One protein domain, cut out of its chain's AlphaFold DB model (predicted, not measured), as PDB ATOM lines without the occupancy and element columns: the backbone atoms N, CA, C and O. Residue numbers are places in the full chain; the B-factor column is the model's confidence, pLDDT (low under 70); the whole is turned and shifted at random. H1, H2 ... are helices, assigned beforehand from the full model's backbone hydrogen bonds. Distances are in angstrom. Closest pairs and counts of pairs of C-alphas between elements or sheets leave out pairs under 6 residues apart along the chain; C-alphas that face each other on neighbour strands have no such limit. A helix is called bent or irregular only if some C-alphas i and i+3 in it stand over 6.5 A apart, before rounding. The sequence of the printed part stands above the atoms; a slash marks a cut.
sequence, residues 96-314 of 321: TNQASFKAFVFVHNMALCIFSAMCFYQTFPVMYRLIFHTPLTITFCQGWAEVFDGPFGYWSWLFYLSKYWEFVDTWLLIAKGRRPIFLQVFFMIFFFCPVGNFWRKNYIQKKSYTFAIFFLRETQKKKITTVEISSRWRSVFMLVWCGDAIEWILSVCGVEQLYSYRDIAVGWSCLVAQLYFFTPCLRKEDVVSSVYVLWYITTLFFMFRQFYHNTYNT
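This is residues 96 to 314 of the 321 residues of the protein "Elongation of fatty acids protein" of Reticulomyxa filosa (UniProt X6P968). Long helices lie mostly aligned in an elongated body, with H7 running through the middle, H1a on one side of it and the hairpin of H9 and H10 on another. H4 lies beside H1a, H5 follows in roughly the same line, and H6 fills the side between these and H10; the short helices H2 and H3 lie at one end, H8 near the other. The printed part has 219 residues with ten named helices, H1 to H10 in order, and no named strand: class all helix. It is compact, with a radius of gyration of the C-alphas of 19.1 A, and spans 58 by 37 by 32 A.

H1, residues 99 to 132, begins at C-alpha 99 (-177.503, 210.276, 26.927). By its hydrogen bonds it was assigned as one helix, but it is bent: C-alphas 122 and 125 are 6.8 A apart, between arms H1a, residues 99 to 122, 34.5 A, and H1b, residues 125 to 132. H2 is residues 136 to 141, H3 143 to 149, H4 151 to 165, 21.3 A, and H5 167 to 175. H6, residues 182 to 203, was likewise assigned as one helix but is bent, with C-alphas 191 and 194 6.6 A apart; its arms are H6a, 182 to 191, and H6b, 194 to 203. H7, residues 210 to 237, 39.1 A, has a kink of 36 degrees near residue 225. H8 is residues 244 to 252, H9 255 to 277, 31.6 A, and H10 284 to 313, 42.1 A, ending at C-alpha 313 (-151.935, 221.922, 4.731).

H10 is the hub. H9 and H10 form a helical hairpin at a shallow tilt of 19 degrees, with closest C-alphas Ser 260 and Phe 301, 6.0 A. H7, H9 and H10 form an up and down bundle, each running against the one before; residues 210 to 214 of H7 touch H10, closest C-alphas Thr 210 and Ser 290, 6.0 A. H6a only just touches H10, with 3 pairs of C-alphas within 8 A, the closest Leu 183 and Met 303, 6.8 A. H1a touches H7, closest C-alphas Phe 120 and Thr 219, 5.9 A, opposite ways at a shallow tilt of 34 degrees, only just short of steep. H1a touches H4, closest C-alphas Cys 119 and Trp 155, 5.9 A. H5 is close to H6a but not clearly touching, as are H6b to H10, H8 to H7, and H3 to H1b; H2 is near H9. Every O i to N i+4 pair is within hydrogen-bond range except in H4, 9 of 11, H7, 23 of 24, and H8, 4 of 5.

The C-alphas of Gln 98 and Pro 280, the two farthest apart, are 60.4 A apart. The printed part has no cut, and no link is long. Mean pLDDT of the printed part is 76.6; residue 143 and residues 194 to 257 are under 70.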
ATOM      1  N   THR A  96    -178.856 211.947  18.345       70.31
ATOM      2  CA  THR A  96    -177.431 211.820  18.714       70.31
ATOM      3  C   THR A  96    -177.103 212.438  20.076       70.31
ATOM      4  O   THR A  96    -176.088 212.093  20.691       70.31
ATOM      5  N   ASN A  97    -177.978 213.312  20.579       75.19
ATOM      6  CA  ASN A  97    -177.844 213.932  21.892       75.19
ATOM      7  C   ASN A  97    -178.424 213.109  23.042       75.19
ATOM      8  O   ASN A  97    -178.221 213.474  24.201       75.19
ATOM      9  N   GLN A  98    -179.060 211.972  22.751       87.69
ATOM     10  CA  GLN A  98    -179.550 211.078  23.789       87.69
ATOM     11  C   GLN A  98    -178.384 210.559  24.643       87.69
ATOM     12  O   GLN A  98    -177.390 210.029  24.138       87.69
ATOM     13  N   ALA A  99    -178.514 210.708  25.963       92.38
ATOM     14  CA  ALA A  99    -177.503 210.276  26.927       92.38
ATOM     15  C   ALA A  99    -177.169 208.780  26.784       92.38
ATOM     16  O   ALA A  99    -176.013 208.390  26.937       92.38
ATOM     17  N   SER A 100    -178.156 207.960  26.407       92.81
ATOM     18  CA  SER A 100    -177.999 206.528  26.131       92.81
ATOM     19  C   SER A 100    -177.019 206.249  24.988       92.81
ATOM     20  O   SER A 100    -176.138 205.404  25.132       92.81
ATOM     21  N   PHE A 101    -177.108 206.984  23.876       91.12
ATOM     22  CA  PHE A 101    -176.198 206.818  22.744       91.12
ATOM     23  C   PHE A 101    -174.766 207.225  23.111       91.12
ATOM     24  O   PHE A 101    -173.812 206.508  22.799       91.12
ATOM     25  N   LYS A 102    -174.603 208.339  23.836       90.69
ATOM     26  CA  LYS A 102    -173.293 208.780  24.345       90.69
ATOM     27  C   LYS A 102    -172.685 207.741  25.294       90.69
ATOM     28  O   LYS A 102    -171.516 207.389  25.130       90.69
ATOM     29  N   ALA A 103    -173.481 207.204  26.220       94.31
ATOM     30  CA  ALA A 103    -173.062 206.142  27.130       94.31
ATOM     31  C   ALA A 103    -172.667 204.861  26.377       94.31
ATOM     32  O   ALA A 103    -171.631 204.275  26.675       94.31
ATOM     33  N   PHE A 104    -173.427 204.462  25.353       94.56
ATOM     34  CA  PHE A 104    -173.097 203.299  24.527       94.56
ATOM     35  C   PHE A 104    -171.754 203.465  23.805       94.56
ATOM     36  O   PHE A 104    -170.887 202.599  23.908       94.56
ATOM     37  N   VAL A 105    -171.544 204.600  23.128       93.19
ATOM     38  CA  VAL A 105    -170.271 204.906  22.450       93.19
ATOM     39  C   VAL A 105    -169.110 204.889  23.446       93.19
ATOM     40  O   VAL A 105    -168.030 204.389  23.128       93.19
ATOM     41  N   PHE A 106    -169.317 205.419  24.651       92.50
ATOM     42  CA  PHE A 106    -168.318 205.408  25.713       92.50
ATOM     43  C   PHE A 106    -167.968 203.983  26.166       92.50
ATOM     44  O   PHE A 106    -166.795 203.608  26.141       92.50
ATOM     45  N   VAL A 107    -168.971 203.168  26.509       95.12
ATOM     46  CA  VAL A 107    -168.784 201.773  26.945       95.12
ATOM     47  C   VAL A 107    -168.100 200.945  25.859       95.12
ATOM     48  O   VAL A 107    -167.169 200.199  26.153       95.12
ATOM     49  N   HIS A 108    -168.497 201.115  24.599       94.12
ATOM     50  CA  HIS A 108    -167.877 200.444  23.456       94.12
ATOM     51  C   HIS A 108    -166.381 200.771  23.324       94.12
ATOM     52  O   HIS A 108    -165.550 199.865  23.238       94.12
ATOM     53  N   ASN A 109    -166.012 202.058  23.374       90.19
ATOM     54  CA  ASN A 109    -164.604 202.467  23.315       90.19
ATOM     55  C   ASN A 109    -163.811 201.979  24.541       90.19
ATOM     56  O   ASN A 109    -162.654 201.580  24.407       90.19
ATOM     57  N   MET A 110    -164.424 201.978  25.729       92.06
ATOM     58  CA  MET A 110    -163.814 201.429  26.942       92.06
ATOM     59  C   MET A 110    -163.544 199.927  26.802       92.06
ATOM     60  O   MET A 110    -162.440 199.472  27.102       92.06
ATOM     61  N   ALA A 111    -164.513 199.159  26.300       93.56
ATOM     62  CA  ALA A 111    -164.364 197.723  26.080       93.56
ATOM     63  C   ALA A 111    -163.212 197.421  25.111       93.56
ATOM     64  O   ALA A 111    -162.370 196.570  25.400       93.56
ATOM     65  N   LEU A 112    -163.111 198.172  24.007       89.00
ATOM     66  CA  LEU A 112    -161.990 198.066  23.069       89.00
ATOM     67  C   LEU A 112    -160.640 198.391  23.725       89.00
ATOM     68  O   LEU A 112    -159.648 197.718  23.436       89.00
ATOM     69  N   CYS A 113    -160.592 199.378  24.621       88.50
ATOM     70  CA  CYS A 113    -159.387 199.738  25.370       88.50
ATOM     71  C   CYS A 113    -158.927 198.597  26.289       88.50
ATOM     72  O   CYS A 113    -157.800 198.113  26.168       88.50
ATOM     73  N   ILE A 114    -159.828 198.119  27.154       91.19
ATOM     74  CA  ILE A 114    -159.558 197.043  28.116       91.19
ATOM     75  C   ILE A 114    -159.116 195.778  27.383       91.19
ATOM     76  O   ILE A 114    -158.100 195.178  27.731       91.19
ATOM     77  N   PHE A 115    -159.839 195.403  26.328       91.50
ATOM     78  CA  PHE A 115    -159.501 194.243  25.514       91.50
ATOM     79  C   PHE A 115    -158.096 194.358  24.904       91.50
ATOM     80  O   PHE A 115    -157.317 193.408  24.920       91.50
ATOM     81  N   SER A 116    -157.731 195.541  24.413       86.94
ATOM     82  CA  SER A 116    -156.413 195.772  23.816       86.94
ATOM     83  C   SER A 116    -155.284 195.694  24.845       86.94
ATOM     84  O   SER A 116    -154.242 195.099  24.565       86.94
ATOM     85  N   ALA A 117    -155.503 196.237  26.046       86.44
ATOM     86  CA  ALA A 117    -154.570 196.112  27.163       86.44
ATOM     87  C   ALA A 117    -154.400 194.647  27.595       86.44
ATOM     88  O   ALA A 117    -153.279 194.208  27.843       86.44
ATOM     89  N   MET A 118    -155.491 193.878  27.614       91.06
ATOM     90  CA  MET A 118    -155.482 192.453  27.943       91.06
ATOM     91  C   MET A 118    -154.693 191.632  26.914       91.06
ATOM     92  O   MET A 118    -153.805 190.873  27.297       91.06
ATOM     93  N   CYS A 119    -154.924 191.848  25.613       88.56
ATOM     94  CA  CYS A 119    -154.132 191.226  24.546       88.56
ATOM     95  C   CYS A 119    -152.638 191.530  24.696       88.56
ATOM     96  O   CYS A 119    -151.808 190.630  24.573       88.56
ATOM     97  N   PHE A 120    -152.283 192.785  24.986       87.25
ATOM     98  CA  PHE A 120    -150.890 193.167  25.205       87.25
ATOM     99  C   PHE A 120    -150.300 192.468  26.434       87.25
ATOM    100  O   PHE A 120    -149.243 191.854  26.333       87.25
ATOM    101  N   TYR A 121    -150.989 192.524  27.574       90.19
ATOM    102  CA  TYR A 121    -150.531 191.930  28.830       90.19
ATOM    103  C   TYR A 121    -150.225 190.436  28.682       90.19
ATOM    104  O   TYR A 121    -149.206 189.961  29.170       90.19
ATOM    105  N   GLN A 122    -151.072 189.718  27.948       91.38
ATOM    106  CA  GLN A 122    -150.959 188.273  27.775       91.38
ATOM    107  C   GLN A 122    -149.896 187.868  26.748       91.38
ATOM    108  O   GLN A 122    -149.255 186.828  26.880       91.38
ATOM    109  N   THR A 123    -149.670 188.691  25.722       87.12
ATOM    110  CA  THR A 123    -148.702 188.371  24.659       87.12
ATOM    111  C   THR A 123    -147.302 188.911  24.926       87.12
ATOM    112  O   THR A 123    -146.320 188.293  24.515       87.12
ATOM    113  N   PHE A 124    -147.176 190.012  25.669       88.12
ATOM    114  CA  PHE A 124    -145.898 190.637  26.000       88.12
ATOM    115  C   PHE A 124    -144.864 189.700  26.653       88.12
ATOM    116  O   PHE A 124    -143.737 189.680  26.160       88.12
ATOM    117  N   PRO A 125    -145.172 188.899  27.695       90.75
ATOM    118  CA  PRO A 125    -144.167 188.038  28.323       90.75
ATOM    119  C   PRO A 125    -143.649 186.946  27.378       90.75
ATOM    120  O   PRO A 125    -142.460 186.627  27.409       90.75
ATOM    121  N   VAL A 126    -144.507 186.413  26.500       89.06
ATOM    122  CA  VAL A 126    -144.104 185.430  25.479       89.06
ATOM    123  C   VAL A 126    -143.122 186.068  24.498       89.06
ATOM    124  O   VAL A 126    -142.064 185.513  24.215       89.06
ATOM    125  N   MET A 127    -143.437 187.281  24.040       85.69
ATOM    126  CA  MET A 127    -142.593 188.032  23.109       85.69
ATOM    127  C   MET A 127    -141.263 188.437  23.741       85.69
ATOM    128  O   MET A 127    -140.215 188.294  23.118       85.69
ATOM    129  N   TYR A 128    -141.288 188.892  24.993       89.25
ATOM    130  CA  TYR A 128    -140.089 189.243  25.747       89.25
ATOM    131  C   TYR A 128    -139.136 188.046  25.861       89.25
ATOM    132  O   TYR A 128    -137.952 188.164  25.551       89.25
ATOM    133  N   ARG A 129    -139.653 186.865  26.217       89.88
ATOM    134  CA  ARG A 129    -138.846 185.637  26.288       89.88
ATOM    135  C   ARG A 129    -138.253 185.251  24.938       89.88
ATOM    136  O   ARG A 129    -137.065 184.953  24.854       89.88
ATOM    137  N   LEU A 130    -139.051 185.306  23.879       86.31
ATOM    138  CA  LEU A 130    -138.603 184.917  22.547       86.31
ATOM    139  C   LEU A 130    -137.527 185.863  21.981       86.31
ATOM    140  O   LEU A 130    -136.615 185.421  21.290       86.31
ATOM    141  N   ILE A 131    -137.617 187.161  22.277       84.69
ATOM    142  CA  ILE A 131    -136.666 188.163  21.775       84.69
ATOM    143  C   ILE A 131    -135.371 188.168  22.591       84.69
ATOM    144  O   ILE A 131    -134.292 188.257  22.012       84.69
ATOM    145  N   PHE A 132    -135.463 188.099  23.922       91.00
ATOM    146  CA  PHE A 132    -134.308 188.331  24.797       91.00
ATOM    147  C   PHE A 132    -133.659 187.058  25.339       91.00
ATOM    148  O   PHE A 132    -132.500 187.103  25.738       91.00
ATOM    149  N   HIS A 133    -134.371 185.930  25.352       92.19
ATOM    150  CA  HIS A 133    -133.867 184.678  25.925       92.19
ATOM    151  C   HIS A 133    -133.677 183.556  24.900       92.19
ATOM    152  O   HIS A 133    -133.099 182.527  25.237       92.19
ATOM    153  N   THR A 134    -134.125 183.740  23.655       88.88
ATOM    154  CA  THR A 134    -133.953 182.747  22.585       88.88
ATOM    155  C   THR A 134    -133.005 183.299  21.515       88.88
ATOM    156  O   THR A 134    -133.171 184.447  21.100       88.88
ATOM    157  N   PRO A 135    -132.006 182.524  21.048       91.56
ATOM    158  CA  PRO A 135    -131.151 182.941  19.941       91.56
ATOM    159  C   PRO A 135    -131.982 183.337  18.715       91.56
ATOM    160  O   PRO A 135    -132.879 182.596  18.310       91.56
ATOM    161  N   LEU A 136    -131.657 184.477  18.093       85.56
ATOM    162  CA  LEU A 136    -132.438 185.028  16.977       85.56
ATOM    163  C   LEU A 136    -132.613 184.030  15.823       85.56
ATOM    164  O   LEU A 136    -133.677 183.981  15.215       85.56
ATOM    165  N   THR A 137    -131.609 183.195  15.550       87.38
ATOM    166  CA  THR A 137    -131.692 182.129  14.540       87.38
ATOM    167  C   THR A 137    -132.828 181.153  14.829       87.38
ATOM    168  O   THR A 137    -133.631 180.878  13.944       87.38
ATOM    169  N   ILE A 138    -132.959 180.678  16.068       86.75
ATOM    170  CA  ILE A 138    -134.037 179.764  16.467       86.75
ATOM    171  C   ILE A 138    -135.376 180.499  16.423       86.75
ATOM    172  O   ILE A 138    -136.332 179.996  15.826       86.75
ATOM    173  N   THR A 139    -135.424 181.717  16.967       84.69
ATOM    174  CA  THR A 139    -136.620 182.563  16.963       84.69
ATOM    175  C   THR A 139    -137.173 182.755  15.555       84.69
ATOM    176  O   THR A 139    -138.361 182.546  15.344       84.69
ATOM    177  N   PHE A 140    -136.344 183.104  14.569       82.25
ATOM    178  CA  PHE A 140    -136.814 183.366  13.206       82.25
ATOM    179  C   PHE A 140    -137.002 182.105  12.353       82.25
ATOM    180  O   PHE A 140    -137.878 182.104  11.489       82.25
ATOM    181  N   CYS A 141    -136.231 181.035  12.580       83.88
ATOM    182  CA  CYS A 141    -136.289 179.830  11.746       83.88
ATOM    183  C   CYS A 141    -137.330 178.793  12.208       83.88
ATOM    184  O   CYS A 141    -137.901 178.097  11.368       83.88
ATOM    185  N   GLN A 142    -137.574 178.655  13.517       80.00
ATOM    186  CA  GLN A 142    -138.386 177.558  14.075       80.00
ATOM    187  C   GLN A 142    -139.362 177.993  15.180       80.00
ATOM    188  O   GLN A 142    -140.453 177.434  15.267       80.00
ATOM    189  N   GLY A 143    -139.027 179.016  15.971       68.31
ATOM    190  CA  GLY A 143    -139.700 179.298  17.247       68.31
ATOM    191  C   GLY A 143    -141.176 179.703  17.164       68.31
ATOM    192  O   GLY A 143    -141.899 179.592  18.148       68.31
ATOM    193  N   TRP A 144    -141.668 180.155  16.011       75.56
ATOM    194  CA  TRP A 144    -143.028 180.700  15.933       75.56
ATOM    195  C   TRP A 144    -144.130 179.647  15.915       75.56
ATOM    196  O   TRP A 144    -145.208 179.919  16.437       75.56
ATOM    197  N   ALA A 145    -143.882 178.461  15.355       76.88
ATOM    198  CA  ALA A 145    -144.902 177.414  15.282       76.88
ATOM    199  C   ALA A 145    -145.375 176.997  16.683       76.88
ATOM    200  O   ALA A 145    -146.573 176.970  16.955       76.88
ATOM    201  N   GLU A 146    -144.419 176.773  17.584       76.31
ATOM    202  CA  GLU A 146    -144.668 176.396  18.978       76.31
ATOM    203  C   GLU A 146    -145.325 177.535  19.764       76.31
ATOM    204  O   GLU A 146    -146.244 177.319  20.549       76.31
ATOM    205  N   VAL A 147    -144.920 178.780  19.496       81.94
ATOM    206  CA  VAL A 147    -145.516 179.966  20.124       81.94
ATOM    207  C   VAL A 147    -146.991 180.130  19.731       81.94
ATOM    208  O   VAL A 147    -147.812 180.493  20.576       81.94
ATOM    209  N   PHE A 148    -147.356 179.841  18.477       83.06
ATOM    210  CA  PHE A 148    -148.747 179.911  18.012       83.06
ATOM    211  C   PHE A 148    -149.633 178.775  18.532       83.06
ATOM    212  O   PHE A 148    -150.841 178.970  18.623       83.06
ATOM    213  N   ASP A 149    -149.064 177.632  18.911       82.62
ATOM    214  CA  ASP A 149    -149.828 176.552  19.544       82.62
ATOM    215  C   ASP A 149    -150.151 176.841  21.023       82.62
ATOM    216  O   ASP A 149    -150.989 176.169  21.618       82.62
ATOM    217  N   GLY A 150    -149.531 177.869  21.610       85.19
ATOM    218  CA  GLY A 150    -149.753 178.280  22.991       85.19
ATOM    219  C   GLY A 150    -150.716 179.466  23.178       85.19
ATOM    220  O   GLY A 150    -151.441 179.879  22.264       85.19
ATOM    221  N   PRO A 151    -150.678 180.100  24.369       85.31
ATOM    222  CA  PRO A 151    -151.510 181.260  24.701       85.31
ATOM    223  C   PRO A 151    -151.382 182.412  23.699       85.31
ATOM    224  O   PRO A 151    -152.356 183.113  23.424       85.31
ATOM    225  N   PHE A 152    -150.197 182.608  23.112       86.38
ATOM    226  CA  PHE A 152    -149.976 183.672  22.138       86.38
ATOM    227  C   PHE A 152    -150.844 183.506  20.888       86.38
ATOM    228  O   PHE A 152    -151.393 184.496  20.398       86.38
ATOM    229  N   GLY A 153    -151.019 182.279  20.388       84.94
ATOM    230  CA  GLY A 153    -151.904 182.023  19.256       84.94
ATOM    231  C   GLY A 153    -153.358 182.330  19.577       84.94
ATOM    232  O   GLY A 153    -154.003 183.056  18.823       84.94
ATOM    233  N   TYR A 154    -153.845 181.889  20.737       88.69
ATOM    234  CA  TYR A 154    -155.202 182.199  21.195       88.69
ATOM    235  C   TYR A 154    -155.466 183.713  21.272       88.69
ATOM    236  O   TYR A 154    -156.431 184.213  20.688       88.69
ATOM    237  N   TRP A 155    -154.578 184.473  21.923       89.06
ATOM    238  CA  TRP A 155    -154.704 185.933  22.009       89.06
ATOM    239  C   TRP A 155    -154.538 186.619  20.650       89.06
ATOM    240  O   TRP A 155    -155.204 187.620  20.376       89.06
ATOM    241  N   SER A 156    -153.719 186.053  19.762       85.75
ATOM    242  CA  SER A 156    -153.600 186.509  18.374       85.75
ATOM    243  C   SER A 156    -154.895 186.341  17.588       85.75
ATOM    244  O   SER A 156    -155.296 187.242  16.848       85.75
ATOM    245  N   TRP A 157    -155.577 185.215  17.774       87.50
ATOM    246  CA  TRP A 157    -156.876 184.952  17.170       87.50
ATOM    247  C   TRP A 157    -157.973 185.862  17.734       87.50
ATOM    248  O   TRP A 157    -158.737 186.451  16.967       87.50
ATOM    249  N   LEU A 158    -158.021 186.069  19.055       90.50
ATOM    250  CA  LEU A 158    -158.956 187.021  19.664       90.50
ATOM    251  C   LEU A 158    -158.731 188.449  19.155       90.50
ATOM    252  O   LEU A 158    -159.679 189.171  18.845       90.50
ATOM    253  N   PHE A 159    -157.476 188.874  19.037       88.50
ATOM    254  CA  PHE A 159    -157.154 190.178  18.473       88.50
ATOM    255  C   PHE A 159    -157.604 190.303  17.020       88.50
ATOM    256  O   PHE A 159    -158.161 191.334  16.640       88.50
ATOM    257  N   TYR A 160    -157.412 189.255  16.217       86.56
ATOM    258  CA  TYR A 160    -157.942 189.198  14.860       86.56
ATOM    259  C   TYR A 160    -159.470 189.351  14.851       86.56
ATOM    260  O   TYR A 160    -159.993 190.164  14.090       86.56
ATOM    261  N   LEU A 161    -160.182 188.669  15.756       89.38
ATOM    262  CA  LEU A 161    -161.627 188.845  15.918       89.38
ATOM    263  C   LEU A 161    -162.017 190.284  16.275       89.38
ATOM    264  O   LEU A 161    -162.997 190.808  15.747       89.38
ATOM    265  N   SER A 162    -161.228 190.960  17.113       90.50
ATOM    266  CA  SER A 162    -161.504 192.347  17.509       90.50
ATOM    267  C   SER A 162    -161.507 193.331  16.338       90.50
ATOM    268  O   SER A 162    -162.173 194.360  16.413       90.50
ATOM    269  N   LYS A 163    -160.839 193.007  15.224       87.12
ATOM    270  CA  LYS A 163    -160.877 193.837  14.014       87.12
ATOM    271  C   LYS A 163    -162.254 193.851  13.359       87.12
ATOM    272  O   LYS A 163    -162.622 194.860  12.773       87.12
ATOM    273  N   TYR A 164    -163.040 192.782  13.488       89.94
ATOM    274  CA  TYR A 164    -164.435 192.789  13.033       89.94
ATOM    275  C   TYR A 164    -165.311 193.671  13.923       89.94
ATOM    276  O   TYR A 164    -166.254 194.293  13.444       89.94
ATOM    277  N   TRP A 165    -164.975 193.772  15.211       93.00
ATOM    278  CA  TRP A 165    -165.669 194.669  16.134       93.00
ATOM    279  C   TRP A 165    -165.441 196.149  15.790       93.00
ATOM    280  O   TRP A 165    -166.312 196.979  16.036       93.00
ATOM    281  N   GLU A 166    -164.320 196.489  15.140       90.12
ATOM    282  CA  GLU A 166    -164.049 197.846  14.638       90.12
ATOM    283  C   GLU A 166    -165.052 198.284  13.537       90.12
ATOM    284  O   GLU A 166    -165.198 199.480  13.296       90.12
ATOM    285  N   PHE A 167    -165.846 197.382  12.932       92.56
ATOM    286  CA  PHE A 167    -166.974 197.780  12.066       92.56
ATOM    287  C   PHE A 167    -168.030 198.606  12.807       92.56
ATOM    288  O   PHE A 167    -168.653 199.494  12.217       92.56
ATOM    289  N   VAL A 168    -168.197 198.351  14.107       94.00
ATOM    290  CA  VAL A 168    -169.133 199.091  14.953       94.00
ATOM    291  C   VAL A 168    -168.711 200.559  15.070       94.00
ATOM    292  O   VAL A 168    -169.588 201.417  15.074       94.00
ATOM    293  N   ASP A 169    -167.410 200.889  15.042       92.25
ATOM    294  CA  ASP A 169    -166.942 202.289  15.005       92.25
ATOM    295  C   ASP A 169    -167.473 203.014  13.762       92.25
ATOM    296  O   ASP A 169    -167.910 204.167  13.841       92.25
ATOM    297  N   THR A 170    -167.477 202.342  12.606       93.50
ATOM    298  CA  THR A 170    -168.018 202.901  11.362       93.50
ATOM    299  C   THR A 170    -169.528 203.089  11.447       93.50
ATOM    300  O   THR A 170    -170.032 204.145  11.068       93.50
ATOM    301  N   TRP A 171    -170.264 202.099  11.956       94.81
ATOM    302  CA  TRP A 171    -171.717 202.210  12.100       94.81
ATOM    303  C   TRP A 171    -172.118 203.285  13.107       94.81
ATOM    304  O   TRP A 171    -173.049 204.037  12.847       94.81
ATOM    305  N   LEU A 172    -171.374 203.433  14.204       93.75
ATOM    306  CA  LEU A 172    -171.549 204.521  15.165       93.75
ATOM    307  C   LEU A 172    -171.304 205.896  14.536       93.75
ATOM    308  O   LEU A 172    -172.008 206.856  14.849       93.75
ATOM    309  N   LEU A 173    -170.316 206.007  13.645       91.81
ATOM    310  CA  LEU A 173    -170.038 207.240  12.913       91.81
ATOM    311  C   LEU A 173    -171.165 207.579  11.925       91.81
ATOM    312  O   LEU A 173    -171.608 208.726  11.878       91.81
ATOM    313  N   ILE A 174    -171.664 206.579  11.196       93.06
ATOM    314  CA  ILE A 174    -172.808 206.724  10.287       93.06
ATOM    315  C   ILE A 174    -174.075 207.097  11.063       93.06
ATOM    316  O   ILE A 174    -174.790 208.006  10.654       93.06
ATOM    317  N   ALA A 175    -174.318 206.469  12.217       91.75
ATOM    318  CA  ALA A 175    -175.442 206.785  13.097       91.75
ATOM    319  C   ALA A 175    -175.390 208.230  13.622       91.75
ATOM    320  O   ALA A 175    -176.427 208.841  13.860       91.75
ATOM    321  N   LYS A 176    -174.190 208.817  13.741       88.19
ATOM    322  CA  LYS A 176    -173.999 210.251  14.026       88.19
ATOM    323  C   LYS A 176    -174.277 211.168  12.826       88.19
ATOM    324  O   LYS A 176    -174.020 212.364  12.918       88.19
ATOM    325  N   GLY A 177    -174.713 210.629  11.687       89.25
ATOM    326  CA  GLY A 177    -174.882 211.371  10.437       89.25
ATOM    327  C   GLY A 177    -173.559 211.767   9.777       89.25
ATOM    328  O   GLY A 177    -173.541 212.595   8.869       89.25
ATOM    329  N   ARG A 178    -172.426 211.203  10.218       89.44
ATOM    330  CA  ARG A 178    -171.109 211.520   9.659       89.44
ATOM    331  C   ARG A 178    -170.717 210.491   8.612       89.44
ATOM    332  O   ARG A 178    -170.880 209.286   8.784       89.44
ATOM    333  N   ARG A 179    -170.148 210.977   7.512       90.44
ATOM    334  CA  ARG A 179    -169.628 210.116   6.448       90.44
ATOM    335  C   ARG A 179    -168.318 209.471   6.901       90.44
ATOM    336  O   ARG A 179    -167.430 210.198   7.351       90.44
ATOM    337  N   PRO A 180    -168.166 208.144   6.771       92.12
ATOM    338  CA  PRO A 180    -166.900 207.503   7.067       92.12
ATOM    339  C   PRO A 180    -165.825 207.968   6.092       92.12
ATOM    340  O   PRO A 180    -166.063 208.130   4.893       92.12
ATOM    341  N   ILE A 181    -164.627 208.191   6.623       89.56
ATOM    342  CA  ILE A 181    -163.473 208.601   5.827       89.56
ATOM    343  C   ILE A 181    -163.086 207.420   4.929       89.56
ATOM    344  O   ILE A 181    -163.092 206.271   5.373       89.56
ATOM    345  N   PHE A 182    -162.707 207.693   3.675       89.94
ATOM    346  CA  PHE A 182    -162.261 206.659   2.730       89.94
ATOM    347  C   PHE A 182    -161.180 205.748   3.333       89.94
ATOM    348  O   PHE A 182    -161.220 204.540   3.138       89.94
ATOM    349  N   LEU A 183    -160.279 206.315   4.141       86.62
ATOM    350  CA  LEU A 183    -159.245 205.591   4.878       86.62
ATOM    351  C   LEU A 183    -159.804 204.476   5.777       86.62
ATOM    352  O   LEU A 183    -159.271 203.372   5.772       86.62
ATOM    353  N   GLN A 184    -160.895 204.735   6.500       87.12
ATOM    354  CA  GLN A 184    -161.528 203.763   7.398       87.12
ATOM    355  C   GLN A 184    -162.188 202.621   6.613       87.12
ATOM    356  O   GLN A 184    -162.063 201.452   6.973       87.12
ATOM    357  N   VAL A 185    -162.852 202.946   5.500       89.88
ATOM    358  CA  VAL A 185    -163.474 201.945   4.618       89.88
ATOM    359  C   VAL A 185    -162.408 201.103   3.917       89.88
ATOM    360  O   VAL A 185    -162.503 199.877   3.904       89.88
ATOM    361  N   PHE A 186    -161.368 201.748   3.390       88.69
ATOM    362  CA  PHE A 186    -160.258 201.090   2.712       88.69
ATOM    363  C   PHE A 186    -159.511 200.138   3.644       88.69
ATOM    364  O   PHE A 186    -159.311 198.980   3.290       88.69
ATOM    365  N   PHE A 187    -159.151 200.598   4.847       83.38
ATOM    366  CA  PHE A 187    -158.443 199.786   5.836       83.38
ATOM    367  C   PHE A 187    -159.195 198.487   6.130       83.38
ATOM    368  O   PHE A 187    -158.593 197.419   6.143       83.38
ATOM    369  N   MET A 188    -160.514 198.566   6.294       82.25
ATOM    370  CA  MET A 188    -161.361 197.404   6.548       82.25
ATOM    371  C   MET A 188    -161.400 196.450   5.343       82.25
ATOM    372  O   MET A 188    -161.110 195.265   5.494       82.25
ATOM    373  N   ILE A 189    -161.666 196.945   4.130       85.88
ATOM    374  CA  ILE A 189    -161.703 196.097   2.920       85.88
ATOM    375  C   ILE A 189    -160.370 195.376   2.712       85.88
ATOM    376  O   ILE A 189    -160.317 194.177   2.429       85.88
ATOM    377  N   PHE A 190    -159.282 196.117   2.871       82.56
ATOM    378  CA  PHE A 190    -157.938 195.641   2.612       82.56
ATOM    379  C   PHE A 190    -157.392 194.760   3.729       82.56
ATOM    380  O   PHE A 190    -156.549 193.906   3.488       82.56
ATOM    381  N   PHE A 191    -157.875 194.927   4.957       79.56
ATOM    382  CA  PHE A 191    -157.582 193.986   6.022       79.56
ATOM    383  C   PHE A 191    -158.358 192.681   5.817       79.56
ATOM    384  O   PHE A 191    -157.804 191.616   6.022       79.56
ATOM    385  N   PHE A 192    -159.606 192.688   5.352       79.12
ATOM    386  CA  PHE A 192    -160.387 191.442   5.311       79.12
ATOM    387  C   PHE A 192    -160.270 190.640   4.011       79.12
ATOM    388  O   PHE A 192    -160.218 189.410   4.067       79.12
ATOM    389  N   CYS A 193    -160.184 191.289   2.848       74.56
ATOM    390  CA  CYS A 193    -160.252 190.588   1.561       74.56
ATOM    391  C   CYS A 193    -158.946 189.837   1.201       74.56
ATOM    392  O   CYS A 193    -158.990 188.630   0.939       74.56
ATOM    393  N   PRO A 194    -157.761 190.473   1.259       68.25
ATOM    394  CA  PRO A 194    -156.487 189.816   0.991       68.25
ATOM    395  C   PRO A 194    -155.886 189.168   2.247       68.25
ATOM    396  O   PRO A 194    -155.422 188.028   2.157       68.25
ATOM    397  N   VAL A 195    -155.936 189.832   3.421       67.19
ATOM    398  CA  VAL A 195    -155.398 189.222   4.649       67.19
ATOM    399  C   VAL A 195    -156.207 187.994   4.988       67.19
ATOM    400  O   VAL A 195    -155.574 187.009   5.266       67.19
ATOM    401  N   GLY A 196    -157.540 187.947   4.885       66.31
ATOM    402  CA  GLY A 196    -158.299 186.728   5.221       66.31
ATOM    403  C   GLY A 196    -157.832 185.471   4.462       66.31
ATOM    404  O   GLY A 196    -157.674 184.401   5.052       66.31
ATOM    405  N   ASN A 197    -157.524 185.611   3.169       65.94
ATOM    406  CA  ASN A 197    -156.938 184.539   2.356       65.94
ATOM    407  C   ASN A 197    -155.514 184.187   2.787       65.94
ATOM    408  O   ASN A 197    -155.145 183.011   2.869       65.94
ATOM    409  N   PHE A 198    -154.715 185.219   3.044       68.00
ATOM    410  CA  PHE A 198    -153.330 185.075   3.454       68.00
ATOM    411  C   PHE A 198    -153.213 184.459   4.859       68.00
ATOM    412  O   PHE A 198    -152.449 183.520   5.063       68.00
ATOM    413  N   TRP A 199    -154.045 184.915   5.789       68.31
ATOM    414  CA  TRP A 199    -154.222 184.438   7.154       68.31
ATOM    415  C   TRP A 199    -154.547 182.959   7.128       68.31
ATOM    416  O   TRP A 199    -153.817 182.181   7.714       68.31
ATOM    417  N   ARG A 200    -155.542 182.521   6.348       69.12
ATOM    418  CA  ARG A 200    -155.857 181.092   6.244       69.12
ATOM    419  C   ARG A 200    -154.641 180.264   5.821       69.12
ATOM    420  O   ARG A 200    -154.331 179.278   6.473       69.12
ATOM    421  N   LYS A 201    -153.951 180.644   4.740       68.88
ATOM    422  CA  LYS A 201    -152.824 179.846   4.229       68.88
ATOM    423  C   LYS A 201    -151.620 179.838   5.176       68.88
ATOM    424  O   LYS A 201    -150.986 178.802   5.304       68.88
ATOM    425  N   ASN A 202    -151.330 180.946   5.854       64.00
ATOM    426  CA  ASN A 202    -150.112 181.096   6.659       64.00
ATOM    427  C   ASN A 202    -150.311 180.766   8.141       64.00
ATOM    428  O   ASN A 202    -149.405 180.228   8.777       64.00
ATOM    429  N   TYR A 203    -151.493 181.070   8.675       60.91
ATOM    430  CA  TYR A 203    -151.865 180.836  10.066       60.91
ATOM    431  C   TYR A 203    -152.222 179.364  10.299       60.91
ATOM    432  O   TYR A 203    -151.699 178.757  11.227       60.91
ATOM    433  N   ILE A 204    -153.004 178.737   9.402       59.94
ATOM    434  CA  ILE A 204    -153.326 177.298   9.513       59.94
ATOM    435  C   ILE A 204    -152.086 176.435   9.266       59.94
ATOM    436  O   ILE A 204    -151.932 175.383   9.874       59.94
ATOM    437  N   GLN A 205    -151.146 176.890   8.431       60.69
ATOM    438  CA  GLN A 205    -149.900 176.150   8.228       60.69
ATOM    439  C   GLN A 205    -148.838 176.391   9.315       60.69
ATOM    440  O   GLN A 205    -147.740 175.866   9.161       60.69
ATOM    441  N   LYS A 206    -149.155 177.096  10.417       60.84
ATOM    442  CA  LYS A 206    -148.322 177.274  11.632       60.84
ATOM    443  C   LYS A 206    -146.917 177.850  11.414       60.84
ATOM    444  O   LYS A 206    -146.011 177.585  12.197       60.84
ATOM    445  N   LYS A 207    -146.672 178.579  10.325       60.38
ATOM    446  CA  LYS A 207    -145.289 178.735   9.844       60.38
ATOM    447  C   LYS A 207    -144.800 180.173   9.684       60.38
ATOM    448  O   LYS A 207    -143.595 180.377   9.741       60.38
ATOM    449  N   SER A 208    -145.652 181.191   9.584       57.88
ATOM    450  CA  SER A 208    -145.121 182.532   9.289       57.88
ATOM    451  C   SER A 208    -144.859 183.428  10.499       57.88
ATOM    452  O   SER A 208    -145.784 183.912  11.149       57.88
ATOM    453  N   TYR A 209    -143.576 183.708  10.754       62.78
ATOM    454  CA  TYR A 209    -143.093 184.630  11.791       62.78
ATOM    455  C   TYR A 209    -143.497 186.090  11.510       62.78
ATOM    456  O   TYR A 209    -143.635 186.895  12.434       62.78
ATOM    457  N   THR A 210    -143.714 186.451  10.238       57.88
ATOM    458  CA  THR A 210    -144.048 187.821   9.820       57.88
ATOM    459  C   THR A 210    -145.336 188.289  10.489       57.88
ATOM    460  O   THR A 210    -145.517 189.472  10.788       57.88
ATOM    461  N   PHE A 211    -146.225 187.341  10.783       58.56
ATOM    462  CA  PHE A 211    -147.482 187.610  11.451       58.56
ATOM    463  C   PHE A 211    -147.300 188.097  12.892       58.56
ATOM    464  O   PHE A 211    -148.020 188.991  13.330       58.56
ATOM    465  N   ALA A 212    -146.312 187.588  13.623       61.97
ATOM    466  CA  ALA A 212    -146.078 188.041  14.984       61.97
ATOM    467  C   ALA A 212    -145.497 189.455  15.048       61.97
ATOM    468  O   ALA A 212    -145.872 190.227  15.925       61.97
ATOM    469  N   ILE A 213    -144.659 189.834  14.079       61.97
ATOM    470  CA  ILE A 213    -144.188 191.219  13.927       61.97
ATOM    471  C   ILE A 213    -145.379 192.145  13.641       61.97
ATOM    472  O   ILE A 213    -145.503 193.213  14.241       61.97
ATOM    473  N   PHE A 214    -146.299 191.718  12.770       63.38
ATOM    474  CA  PHE A 214    -147.531 192.454  12.495       63.38
ATOM    475  C   PHE A 214    -148.426 192.582  13.741       63.38
ATOM    476  O   PHE A 214    -148.931 193.664  14.041       63.38
ATOM    477  N   PHE A 215    -148.592 191.498  14.496       63.22
ATOM    478  CA  PHE A 215    -149.371 191.464  15.729       63.22
ATOM    479  C   PHE A 215    -148.764 192.353  16.828       63.22
ATOM    480  O   PHE A 215    -149.463 193.151  17.455       63.22
ATOM    481  N   LEU A 216    -147.447 192.275  17.028       60.47
ATOM    482  CA  LEU A 216    -146.695 193.150  17.925       60.47
ATOM    483  C   LEU A 216    -146.891 194.616  17.547       60.47
ATOM    484  O   LEU A 216    -147.167 195.449  18.401       60.47
ATOM    485  N   ARG A 217    -146.821 194.942  16.259       64.44
ATOM    486  CA  ARG A 217    -147.059 196.306  15.790       64.44
ATOM    487  C   ARG A 217    -148.463 196.798  16.131       64.44
ATOM    488  O   ARG A 217    -148.622 197.902  16.647       64.44
ATOM    489  N   GLU A 218    -149.481 195.999  15.840       64.81
ATOM    490  CA  GLU A 218    -150.868 196.400  16.057       64.81
ATOM    491  C   GLU A 218    -151.236 196.473  17.553       64.81
ATOM    492  O   GLU A 218    -152.009 197.344  17.950       64.81
ATOM    493  N   THR A 219    -150.627 195.650  18.414       53.66
ATOM    494  CA  THR A 219    -150.772 195.776  19.878       53.66
ATOM    495  C   THR A 219    -150.031 196.997  20.439       53.66
ATOM    496  O   THR A 219    -150.565 197.682  21.316       53.66
ATOM    497  N   GLN A 220    -148.855 197.342  19.901       50.34
ATOM    498  CA  GLN A 220    -148.109 198.553  20.282       50.34
ATOM    499  C   GLN A 220    -148.821 199.835  19.844       50.34
ATOM    500  O   GLN A 220    -148.875 200.790  20.623       50.34
ATOM    501  N   LYS A 221    -149.437 199.842  18.651       56.56
ATOM    502  CA  LYS A 221    -150.324 200.936  18.233       56.56
ATOM    503  C   LYS A 221    -151.414 201.162  19.266       56.56
ATOM    504  O   LYS A 221    -151.561 202.291  19.704       56.56
ATOM    505  N   LYS A 222    -152.089 200.108  19.746       50.62
ATOM    506  CA  LYS A 222    -153.188 200.264  20.714       50.62
ATOM    507  C   LYS A 222    -152.752 200.757  22.097       50.62
ATOM    508  O   LYS A 222    -153.515 201.460  22.750       50.62
ATOM    509  N   LYS A 223    -151.509 200.493  22.520       41.03
ATOM    510  CA  LYS A 223    -150.937 201.080  23.747       41.03
ATOM    511  C   LYS A 223    -150.815 202.607  23.640       41.03
ATOM    512  O   LYS A 223    -151.069 203.303  24.619       41.03
ATOM    513  N   ILE A 224    -150.535 203.120  22.440       46.31
ATOM    514  CA  ILE A 224    -150.519 204.555  22.111       46.31
ATOM    515  C   ILE A 224    -151.924 205.051  21.722       46.31
ATOM    516  O   ILE A 224    -152.279 206.178  22.040       46.31
ATOM    517  N   THR A 225    -152.806 204.189  21.214       44.53
ATOM    518  CA  THR A 225    -154.251 204.437  21.170       44.53
ATOM    519  C   THR A 225    -154.829 204.537  22.575       44.53
ATOM    520  O   THR A 225    -155.923 205.026  22.689       44.53
ATOM    521  N   THR A 226    -154.142 204.212  23.676       41.56
ATOM    522  CA  THR A 226    -154.560 204.668  25.023       41.56
ATOM    523  C   THR A 226    -154.413 206.191  25.168       41.56
ATOM    524  O   THR A 226    -155.176 206.812  25.898       41.56
ATOM    525  N   VAL A 227    -153.494 206.823  24.426       44.91
ATOM    526  CA  VAL A 227    -153.331 208.286  24.300       44.91
ATOM    527  C   VAL A 227    -154.330 208.875  23.292       44.91
ATOM    528  O   VAL A 227    -154.858 209.958  23.526       44.91
ATOM    529  N   GLU A 228    -154.683 208.149  22.234       43.94
ATOM    530  CA  GLU A 228    -155.725 208.526  21.254       43.94
ATOM    531  C   GLU A 228    -157.158 208.239  21.775       43.94
ATOM    532  O   GLU A 228    -158.117 208.959  21.529       43.94
ATOM    533  N   ILE A 229    -157.312 207.231  22.626       43.53
ATOM    534  CA  ILE A 229    -158.462 207.001  23.497       43.53
ATOM    535  C   ILE A 229    -158.408 208.052  24.595       43.53
ATOM    536  O   ILE A 229    -159.454 208.580  24.897       43.53
ATOM    537  N   SER A 230    -157.249 208.514  25.085       38.41
ATOM    538  CA  SER A 230    -157.207 209.738  25.902       38.41
ATOM    539  C   SER A 230    -157.696 210.970  25.133       38.41
ATOM    540  O   SER A 230    -158.214 211.874  25.774       38.41
ATOM    541  N   SER A 231    -157.598 211.028  23.794       40.47
ATOM    542  CA  SER A 231    -158.184 212.116  22.993       40.47
ATOM    543  C   SER A 231    -159.693 211.921  22.749       40.47
ATOM    544  O   SER A 231    -160.449 212.881  22.860       40.47
ATOM    545  N   ARG A 232    -160.184 210.681  22.567       44.47
ATOM    546  CA  ARG A 232    -161.635 210.357  22.537       44.47
ATOM    547  C   ARG A 232    -162.317 210.473  23.910       44.47
ATOM    548  O   ARG A 232    -163.461 210.909  23.993       44.47
ATOM    549  N   TRP A 233    -161.617 210.113  24.984       35.62
ATOM    550  CA  TRP A 233    -161.992 210.357  26.378       35.62
ATOM    551  C   TRP A 233    -161.947 211.840  26.664       35.62
ATOM    552  O   TRP A 233    -162.874 212.323  27.294       35.62
ATOM    553  N   ARG A 234    -160.968 212.579  26.121       35.12
ATOM    554  CA  ARG A 234    -161.006 214.040  26.112       35.12
ATOM    555  C   ARG A 234    -162.261 214.523  25.408       35.12
ATOM    556  O   ARG A 234    -162.980 215.224  26.071       35.12
ATOM    557  N   SER A 235    -162.679 214.104  24.215       37.28
ATOM    558  CA  SER A 235    -163.958 214.597  23.645       37.28
ATOM    559  C   SER A 235    -165.207 214.352  24.526       37.28
ATOM    560  O   SER A 235    -166.193 215.072  24.392       37.28
ATOM    561  N   VAL A 236    -165.177 213.367  25.436       38.16
ATOM    562  CA  VAL A 236    -166.238 213.113  26.434       38.16
ATOM    563  C   VAL A 236    -166.010 213.891  27.750       38.16
ATOM    564  O   VAL A 236    -166.977 214.312  28.375       38.16
ATOM    565  N   PHE A 237    -164.758 214.164  28.138       30.02
ATOM    566  CA  PHE A 237    -164.349 214.977  29.303       30.02
ATOM    567  C   PHE A 237    -164.222 216.493  28.992       30.02
ATOM    568  O   PHE A 237    -164.240 217.326  29.892       30.02
ATOM    569  N   MET A 238    -164.140 216.869  27.713       31.31
ATOM    570  CA  MET A 238    -163.966 218.223  27.147       31.31
ATOM    571  C   MET A 238    -165.284 218.981  27.043       31.31
ATOM    572  O   MET A 238    -165.289 220.156  26.698       31.31
ATOM    573  N   LEU A 239    -166.402 218.341  27.397       38.75
ATOM    574  CA  LEU A 239    -167.612 219.070  27.764       38.75
ATOM    575  C   LEU A 239    -167.463 219.780  29.119       38.75
ATOM    576  O   LEU A 239    -168.336 220.571  29.461       38.75
ATOM    577  N   VAL A 240    -166.384 219.525  29.877       36.75
ATOM    578  CA  VAL A 240    -166.226 220.082  31.224       36.75
ATOM    579  C   VAL A 240    -164.999 220.971  31.416       36.75
ATOM    580  O   VAL A 240    -165.141 221.877  32.216       36.75
ATOM    581  N   TRP A 241    -163.863 220.861  30.710       36.09
ATOM    582  CA  TRP A 241    -162.792 221.879  30.843       36.09
ATOM    583  C   TRP A 241    -161.725 221.837  29.727       36.09
ATOM    584  O   TRP A 241    -161.069 220.821  29.530       36.09
ATOM    585  N   CYS A 242    -161.543 222.989  29.065       42.69
ATOM    586  CA  CYS A 242    -160.338 223.513  28.393       42.69
ATOM    587  C   CYS A 242    -159.520 222.559  27.483       42.69
ATOM    588  O   CYS A 242    -158.660 221.826  27.972       42.69
ATOM    589  N   GLY A 243    -159.661 222.635  26.145       35.47
ATOM    590  CA  GLY A 243    -158.753 221.863  25.278       35.47
ATOM    591  C   GLY A 243    -158.685 222.133  23.777       35.47
ATOM    592  O   GLY A 243    -158.536 221.194  23.004       35.47
ATOM    593  N   ASP A 244    -158.591 223.390  23.354       46.38
ATOM    594  CA  ASP A 244    -158.227 223.675  21.954       46.38
ATOM    595  C   ASP A 244    -156.711 223.519  21.679       46.38
ATOM    596  O   ASP A 244    -156.289 223.249  20.556       46.38
ATOM    597  N   ALA A 245    -155.857 223.617  22.707       43.34
ATOM    598  CA  ALA A 245    -154.401 223.645  22.523       43.34
ATOM    599  C   ALA A 245    -153.754 222.262  22.288       43.34
ATOM    600  O   ALA A 245    -152.763 222.159  21.568       43.34
ATOM    601  N   ILE A 246    -154.289 221.181  22.871       47.66
ATOM    602  CA  ILE A 246    -153.639 219.855  22.818       47.66
ATOM    603  C   ILE A 246    -154.068 219.040  21.591       47.66
ATOM    604  O   ILE A 246    -153.251 218.287  21.059       47.66
ATOM    605  N   GLU A 247    -155.299 219.216  21.095       47.53
ATOM    606  CA  GLU A 247    -155.693 218.668  19.787       47.53
ATOM    607  C   GLU A 247    -154.801 219.229  18.685       47.53
ATOM    608  O   GLU A 247    -154.305 218.470  17.856       47.53
ATOM    609  N   TRP A 248    -154.513 220.534  18.732       51.19
ATOM    610  CA  TRP A 248    -153.562 221.153  17.821       51.19
ATOM    611  C   TRP A 248    -152.167 220.544  17.985       51.19
ATOM    612  O   TRP A 248    -151.600 220.122  16.995       51.19
ATOM    613  N   ILE A 249    -151.633 220.363  19.198       49.09
ATOM    614  CA  ILE A 249    -150.284 219.789  19.392       49.09
ATOM    615  C   ILE A 249    -150.181 218.331  18.908       49.09
ATOM    616  O   ILE A 249    -149.276 218.011  18.144       49.09
ATOM    617  N   LEU A 250    -151.101 217.434  19.278       52.16
ATOM    618  CA  LEU A 250    -151.047 216.028  18.833       52.16
ATOM    619  C   LEU A 250    -151.257 215.890  17.319       52.16
ATOM    620  O   LEU A 250    -150.668 215.019  16.678       52.16
ATOM    621  N   SER A 251    -152.062 216.785  16.750       51.94
ATOM    622  CA  SER A 251    -152.373 216.813  15.330       51.94
ATOM    623  C   SER A 251    -151.335 217.547  14.473       51.94
ATOM    624  O   SER A 251    -151.173 217.197  13.309       51.94
ATOM    625  N   VAL A 252    -150.649 218.560  15.008       50.12
ATOM    626  CA  VAL A 252    -149.668 219.408  14.304       50.12
ATOM    627  C   VAL A 252    -148.242 218.918  14.516       50.12
ATOM    628  O   VAL A 252    -147.409 219.101  13.634       50.12
ATOM    629  N   CYS A 253    -147.941 218.202  15.604       45.59
ATOM    630  CA  CYS A 253    -146.601 217.649  15.817       45.59
ATOM    631  C   CYS A 253    -146.236 216.495  14.865       45.59
ATOM    632  O   CYS A 253    -145.165 215.915  15.022       45.59
ATOM    633  N   GLY A 254    -147.083 216.122  13.895       56.50
ATOM    634  CA  GLY A 254    -146.748 215.094  12.904       56.50
ATOM    635  C   GLY A 254    -146.427 213.728  13.521       56.50
ATOM    636  O   GLY A 254    -145.822 212.888  12.864       56.50
ATOM    637  N   VAL A 255    -146.820 213.497  14.776       61.44
ATOM    638  CA  VAL A 255    -146.441 212.321  15.568       61.44
ATOM    639  C   VAL A 255    -146.978 211.040  14.925       61.44
ATOM    640  O   VAL A 255    -146.238 210.073  14.781       61.44
ATOM    641  N   GLU A 256    -148.206 211.068  14.404       61.91
ATOM    642  CA  GLU A 256    -148.781 209.962  13.622       61.91
ATOM    643  C   GLU A 256    -148.023 209.700  12.312       61.91
ATOM    644  O   GLU A 256    -147.801 208.551  11.922       61.91
ATOM    645  N   GLN A 257    -147.561 210.756  11.632       63.81
ATOM    646  CA  GLN A 257    -146.730 210.592  10.439       63.81
ATOM    647  C   GLN A 257    -145.367 210.011  10.804       63.81
ATOM    648  O   GLN A 257    -144.918 209.075  10.148       63.81
ATOM    649  N   LEU A 258    -144.739 210.509  11.869       70.19
ATOM    650  CA  LEU A 258    -143.461 210.025  12.382       70.19
ATOM    651  C   LEU A 258    -143.554 208.552  12.802       70.19
ATOM    652  O   LEU A 258    -142.647 207.774  12.511       70.19
ATOM    653  N   TYR A 259    -144.668 208.136  13.411       71.38
ATOM    654  CA  TYR A 259    -144.930 206.731  13.715       71.38
ATOM    655  C   TYR A 259    -145.121 205.893  12.459       71.38
ATOM    656  O   TYR A 259    -144.560 204.805  12.375       71.38
ATOM    657  N   SER A 260    -145.833 206.405  11.456       74.06
ATOM    658  CA  SER A 260    -145.983 205.713  10.175       74.06
ATOM    659  C   SER A 260    -144.633 205.540   9.460       74.06
ATOM    660  O   SER A 260    -144.320 204.445   8.995       74.06
ATOM    661  N   TYR A 261    -143.772 206.566   9.465       76.50
ATOM    662  CA  TYR A 261    -142.396 206.485   8.957       76.50
ATOM    663  C   TYR A 261    -141.539 205.488   9.740       76.50
ATOM    664  O   TYR A 261    -140.842 204.674   9.136       76.50
ATOM    665  N   ARG A 262    -141.605 205.517  11.077       81.38
ATOM    666  CA  ARG A 262    -140.899 204.561  11.937       81.38
ATOM    667  C   ARG A 262    -141.350 203.135  11.645       81.38
ATOM    668  O   ARG A 262    -140.514 202.252  11.514       81.38
ATOM    669  N   ASP A 263    -142.650 202.912  11.509       76.62
ATOM    670  CA  ASP A 263    -143.222 201.600  11.224       76.62
ATOM    671  C   ASP A 263    -142.806 201.074   9.846       76.62
ATOM    672  O   ASP A 263    -142.519 199.886   9.710       76.62
ATOM    673  N   ILE A 264    -142.752 201.944   8.831       80.25
ATOM    674  CA  ILE A 264    -142.193 201.610   7.515       80.25
ATOM    675  C   ILE A 264    -140.730 201.212   7.669       80.25
ATOM    676  O   ILE A 264    -140.343 200.147   7.198       80.25
ATOM    677  N   ALA A 265    -139.927 202.038   8.341       83.31
ATOM    678  CA  ALA A 265    -138.501 201.790   8.511       83.31
ATOM    679  C   ALA A 265    -138.236 200.473   9.255       83.31
ATOM    680  O   ALA A 265    -137.400 199.691   8.814       83.31
ATOM    681  N   VAL A 266    -138.984 200.197  10.329       79.44
ATOM    682  CA  VAL A 266    -138.905 198.940  11.091       79.44
ATOM    683  C   VAL A 266    -139.385 197.757  10.252       79.44
ATOM    684  O   VAL A 266    -138.736 196.720  10.230       79.44
ATOM    685  N   GLY A 267    -140.492 197.894   9.518       77.31
ATOM    686  CA  GLY A 267    -140.988 196.830   8.646       77.31
ATOM    687  C   GLY A 267    -139.979 196.458   7.557       77.31
ATOM    688  O   GLY A 267    -139.695 195.277   7.351       77.31
ATOM    689  N   TRP A 268    -139.407 197.461   6.885       83.81
ATOM    690  CA  TRP A 268    -138.390 197.257   5.853       83.81
ATOM    691  C   TRP A 268    -137.085 196.721   6.431       83.81
ATOM    692  O   TRP A 268    -136.511 195.811   5.842       83.81
ATOM    693  N   SER A 269    -136.629 197.223   7.581       83.44
ATOM    694  CA  SER A 269    -135.405 196.720   8.209       83.44
ATOM    695  C   SER A 269    -135.564 195.276   8.672       83.44
ATOM    696  O   SER A 269    -134.657 194.481   8.444       83.44
ATOM    697  N   CYS A 270    -136.724 194.896   9.217       78.50
ATOM    698  CA  CYS A 270    -137.035 193.507   9.542       78.50
ATOM    699  C   CYS A 270    -137.028 192.619   8.292       78.50
ATOM    700  O   CYS A 270    -136.377 191.578   8.317       78.50
ATOM    701  N   LEU A 271    -137.675 193.028   7.187       83.31
ATOM    702  CA  LEU A 271    -137.625 192.248   5.943       83.31
ATOM    703  C   LEU A 271    -136.188 192.113   5.428       83.31
ATOM    704  O   LEU A 271    -135.777 191.019   5.053       83.31
ATOM    705  N   VAL A 272    -135.431 193.209   5.361       87.31
ATOM    706  CA  VAL A 272    -134.067 193.198   4.815       87.31
ATOM    707  C   VAL A 272    -133.155 192.337   5.679       87.31
ATOM    708  O   VAL A 272    -132.470 191.465   5.149       87.31
ATOM    709  N   ALA A 273    -133.197 192.517   7.002       84.62
ATOM    710  CA  ALA A 273    -132.464 191.676   7.942       84.62
ATOM    711  C   ALA A 273    -132.817 190.202   7.736       84.62
ATOM    712  O   ALA A 273    -131.958 189.332   7.788       84.62
ATOM    713  N   GLN A 274    -134.068 189.911   7.418       82.81
ATOM    714  CA  GLN A 274    -134.513 188.553   7.215       82.81
ATOM    715  C   GLN A 274    -134.103 187.926   5.895       82.81
ATOM    716  O   GLN A 274    -133.653 186.781   5.876       82.81
ATOM    717  N   LEU A 275    -134.226 188.675   4.804       88.50
ATOM    718  CA  LEU A 275    -133.736 188.254   3.499       88.50
ATOM    719  C   LEU A 275    -132.222 188.040   3.524       88.50
ATOM    720  O   LEU A 275    -131.747 187.144   2.833       88.50
ATOM    721  N   TYR A 276    -131.491 188.830   4.316       91.88
ATOM    722  CA  TYR A 276    -130.033 188.799   4.373       91.88
ATOM    723  C   TYR A 276    -129.476 187.770   5.370       91.88
ATOM    724  O   TYR A 276    -128.622 186.968   5.006       91.88
ATOM    725  N   PHE A 277    -129.954 187.762   6.619       91.19
ATOM    726  CA  PHE A 277    -129.414 186.905   7.685       91.19
ATOM    727  C   PHE A 277    -130.101 185.538   7.785       91.19
ATOM    728  O   PHE A 277    -129.496 184.593   8.286       91.19
ATOM    729  N   PHE A 278    -131.350 185.407   7.321       89.88
ATOM    730  CA  PHE A 278    -132.163 184.199   7.510       89.88
ATOM    731  C   PHE A 278    -132.660 183.585   6.194       89.88
ATOM    732  O   PHE A 278    -133.636 182.834   6.196       89.88
ATOM    733  N   THR A 279    -131.975 183.844   5.073       91.56
ATOM    734  CA  THR A 279    -132.304 183.273   3.753       91.56
ATOM    735  C   THR A 279    -132.512 181.751   3.770       91.56
ATOM    736  O   THR A 279    -133.491 181.303   3.176       91.56
ATOM    737  N   PRO A 280    -131.681 180.935   4.463       91.62
ATOM    738  CA  PRO A 280    -131.844 179.477   4.463       91.62
ATOM    739  C   PRO A 280    -133.145 178.999   5.115       91.62
ATOM    740  O   PRO A 280    -133.637 177.917   4.806       91.62
ATOM    741  N   CYS A 281    -133.700 179.802   6.023       87.81
ATOM    742  CA  CYS A 281    -134.919 179.484   6.759       87.81
ATOM    743  C   CYS A 281    -136.171 180.101   6.131       87.81
ATOM    744  O   CYS A 281    -137.287 179.830   6.574       87.81
ATOM    745  N   LEU A 282    -135.993 180.971   5.138       87.75
ATOM    746  CA  LEU A 282    -137.064 181.782   4.602       87.75
ATOM    747  C   LEU A 282    -137.896 180.972   3.613       87.75
ATOM    748  O   LEU A 282    -137.446 180.638   2.516       87.75
ATOM    749  N   ARG A 283    -139.141 180.673   3.980       86.00
ATOM    750  CA  ARG A 283    -140.055 179.991   3.066       86.00
ATOM    751  C   ARG A 283    -140.719 180.972   2.111       86.00
ATOM    752  O   ARG A 283    -140.782 182.176   2.358       86.00
ATOM    753  N   LYS A 284    -141.274 180.449   1.018       86.50
ATOM    754  CA  LYS A 284    -141.999 181.262   0.031       86.50
ATOM    755  C   LYS A 284    -143.181 181.990   0.675       86.50
ATOM    756  O   LYS A 284    -143.427 183.149   0.364       86.50
ATOM    757  N   GLU A 285    -143.870 181.329   1.595       82.69
ATOM    758  CA  GLU A 285    -144.998 181.860   2.360       82.69
ATOM    759  C   GLU A 285    -144.599 183.098   3.172       82.69
ATOM    760  O   GLU A 285    -145.282 184.122   3.140       82.69
ATOM    761  N   ASP A 286    -143.431 183.033   3.808       81.88
ATOM    762  CA  ASP A 286    -142.867 184.107   4.614       81.88
ATOM    763  C   ASP A 286    -142.501 185.329   3.769       81.88
ATOM    764  O   ASP A 286    -142.827 186.462   4.128       81.88
ATOM    765  N   VAL A 287    -141.899 185.106   2.594       84.81
ATOM    766  CA  VAL A 287    -141.623 186.178   1.625       84.81
ATOM    767  C   VAL A 287    -142.919 186.859   1.205       84.81
ATOM    768  O   VAL A 287    -143.009 188.085   1.249       84.81
ATOM    769  N   VAL A 288    -143.941 186.081   0.831       85.75
ATOM    770  CA  VAL A 288    -145.234 186.637   0.413       85.75
ATOM    771  C   VAL A 288    -145.879 187.416   1.564       85.75
ATOM    772  O   VAL A 288    -146.395 188.508   1.322       85.75
ATOM    773  N   SER A 289    -145.796 186.925   2.810       82.19
ATOM    774  CA  SER A 289    -146.299 187.653   3.986       82.19
ATOM    775  C   SER A 289    -145.622 188.994   4.140       82.19
ATOM    776  O   SER A 289    -146.282 190.002   4.385       82.19
ATOM    777  N   SER A 290    -144.298 189.005   4.053       82.69
ATOM    778  CA  SER A 290    -143.516 190.198   4.330       82.69
ATOM    779  C   SER A 290    -143.698 191.231   3.225       82.69
ATOM    780  O   SER A 290    -143.931 192.400   3.524       82.69
ATOM    781  N   VAL A 291    -143.732 190.804   1.958       86.38
ATOM    782  CA  VAL A 291    -144.089 191.672   0.824       86.38
ATOM    783  C   VAL A 291    -145.490 192.254   1.006       86.38
ATOM    784  O   VAL A 291    -145.679 193.457   0.840       86.38
ATOM    785  N   TYR A 292    -146.464 191.432   1.400       85.44
ATOM    786  CA  TYR A 292    -147.829 191.888   1.634       85.44
ATOM    787  C   TYR A 292    -147.911 192.926   2.762       85.44
ATOM    788  O   TYR A 292    -148.522 193.982   2.590       85.44
ATOM    789  N   VAL A 293    -147.283 192.650   3.910       82.06
ATOM    790  CA  VAL A 293    -147.255 193.568   5.055       82.06
ATOM    791  C   VAL A 293    -146.598 194.889   4.662       82.06
ATOM    792  O   VAL A 293    -147.138 195.946   4.979       82.06
ATOM    793  N   LEU A 294    -145.489 194.860   3.925       85.12
ATOM    794  CA  LEU A 294    -144.831 196.077   3.451       85.12
ATOM    795  C   LEU A 294    -145.684 196.869   2.476       85.12
ATOM    796  O   LEU A 294    -145.786 198.089   2.615       85.12
ATOM    797  N   TRP A 295    -146.308 196.192   1.516       89.44
ATOM    798  CA  TRP A 295    -147.223 196.825   0.580       89.44
ATOM    799  C   TRP A 295    -148.361 197.519   1.329       89.44
ATOM    800  O   TRP A 295    -148.571 198.716   1.153       89.44
ATOM    801  N   TYR A 296    -149.006 196.811   2.257       85.50
ATOM    802  CA  TYR A 296    -150.065 197.349   3.103       85.50
ATOM    803  C   TYR A 296    -149.622 198.575   3.914       85.50
ATOM    804  O   TYR A 296    -150.292 199.608   3.897       85.50
ATOM    805  N   ILE A 297    -148.481 198.488   4.606       83.75
ATOM    806  CA  ILE A 297    -147.926 199.594   5.396       83.75
ATOM    807  C   ILE A 297    -147.660 200.809   4.513       83.75
ATOM    808  O   ILE A 297    -148.022 201.929   4.874       83.75
ATOM    809  N   THR A 298    -147.059 200.574   3.351       86.56
ATOM    810  CA  THR A 298    -146.733 201.613   2.379       86.56
ATOM    811  C   THR A 298    -148.005 202.289   1.866       86.56
ATOM    812  O   THR A 298    -148.080 203.516   1.840       86.56
ATOM    813  N   THR A 299    -149.045 201.520   1.528       89.19
ATOM    814  CA  THR A 299    -150.342 202.070   1.116       89.19
ATOM    815  C   THR A 299    -150.966 202.924   2.216       89.19
ATOM    816  O   THR A 299    -151.354 204.061   1.947       89.19
ATOM    817  N   LEU A 300    -151.014 202.428   3.458       84.75
ATOM    818  CA  LEU A 300    -151.547 203.204   4.580       84.75
ATOM    819  C   LEU A 300    -150.791 204.513   4.770       84.75
ATOM    820  O   LEU A 300    -151.413 205.559   4.929       84.75
ATOM    821  N   PHE A 301    -149.464 204.471   4.710       87.12
ATOM    822  CA  PHE A 301    -148.634 205.659   4.816       87.12
ATOM    823  C   PHE A 301    -149.001 206.722   3.772       87.12
ATOM    824  O   PHE A 301    -149.223 207.879   4.133       87.12
ATOM    825  N   PHE A 302    -149.139 206.341   2.499       90.94
ATOM    826  CA  PHE A 302    -149.543 207.282   1.451       90.94
ATOM    827  C   PHE A 302    -150.936 207.863   1.699       90.94
ATOM    828  O   PHE A 302    -151.131 209.069   1.540       90.94
ATOM    829  N   MET A 303    -151.887 207.042   2.145       88.31
ATOM    830  CA  MET A 303    -153.235 207.519   2.446       88.31
ATOM    831  C   MET A 303    -153.270 208.463   3.653       88.31
ATOM    832  O   MET A 303    -153.948 209.487   3.598       88.31
ATOM    833  N   PHE A 304    -152.524 208.170   4.721       85.69
ATOM    834  CA  PHE A 304    -152.398 209.059   5.881       85.69
ATOM    835  C   PHE A 304    -151.705 210.371   5.516       85.69
ATOM    836  O   PHE A 304    -152.144 211.437   5.946       85.69
ATOM    837  N   ARG A 305    -150.663 210.320   4.679       87.94
ATOM    838  CA  ARG A 305    -150.000 211.519   4.156       87.94
ATOM    839  C   ARG A 305    -150.970 212.381   3.349       87.94
ATOM    840  O   ARG A 305    -151.016 213.591   3.554       87.94
ATOM    841  N   GLN A 306    -151.758 211.771   2.464       90.75
ATOM    842  CA  GLN A 306    -152.765 212.477   1.672       90.75
ATOM    843  C   GLN A 306    -153.866 213.071   2.559       90.75
ATOM    844  O   GLN A 306    -154.229 214.232   2.391       90.75
ATOM    845  N   PHE A 307    -154.371 212.298   3.524       87.50
ATOM    846  CA  PHE A 307    -155.350 212.764   4.502       87.50
ATOM    847  C   PHE A 307    -154.823 213.977   5.273       87.50
ATOM    848  O   PHE A 307    -155.478 215.014   5.305       87.50
ATOM    849  N   TYR A 308    -153.611 213.882   5.817       86.75
ATOM    850  CA  TYR A 308    -152.981 214.971   6.552       86.75
ATOM    851  C   TYR A 308    -152.809 216.225   5.689       86.75
ATOM    852  O   TYR A 308    -153.162 217.323   6.108       86.75
ATOM    853  N   HIS A 309    -152.313 216.066   4.460       89.38
ATOM    854  CA  HIS A 309    -152.149 217.182   3.532       89.38
ATOM    855  C   HIS A 309    -153.485 217.892   3.257       89.38
ATOM    856  O   HIS A 309    -153.570 219.120   3.299       89.38
ATOM    857  N   ASN A 310    -154.549 217.123   3.025       86.69
ATOM    858  CA  ASN A 310    -155.873 217.668   2.747       86.69
ATOM    859  C   ASN A 310    -156.503 218.343   3.975       86.69
ATOM    860  O   ASN A 310    -157.183 219.354   3.825       86.69
ATOM    861  N   THR A 311    -156.271 217.812   5.177       85.69
ATOM    862  CA  THR A 311    -156.884 218.327   6.409       85.69
ATOM    863  C   THR A 311    -156.131 219.527   6.996       85.69
ATOM    864  O   THR A 311    -156.778 220.455   7.480       85.69
ATOM    865  N   TYR A 312    -154.794 219.534   6.949       84.69
ATOM    866  CA  TYR A 312    -153.976 220.519   7.676       84.69
ATOM    867  C   TYR A 312    -153.216 221.494   6.777       84.69
ATOM    868  O   TYR A 312    -153.075 222.657   7.145       84.69
ATOM    869  N   ASN A 313    -152.754 221.063   5.599       87.75
ATOM    870  CA  ASN A 313    -151.935 221.922   4.731       87.75
ATOM    871  C   ASN A 313    -152.758 222.727   3.731       87.75
ATOM    872  O   ASN A 313    -152.254 223.693   3.165       87.75
ATOM    873  N   THR A 314    -154.009 222.339   3.484       85.50
ATOM    874  CA  THR A 314    -154.876 223.125   2.609       85.50
ATOM    875  C   THR A 314    -155.278 224.382   3.378       85.50
ATOM    876  O   THR A 314    -155.981 224.250   4.386       85.50
TER     877      THR A 314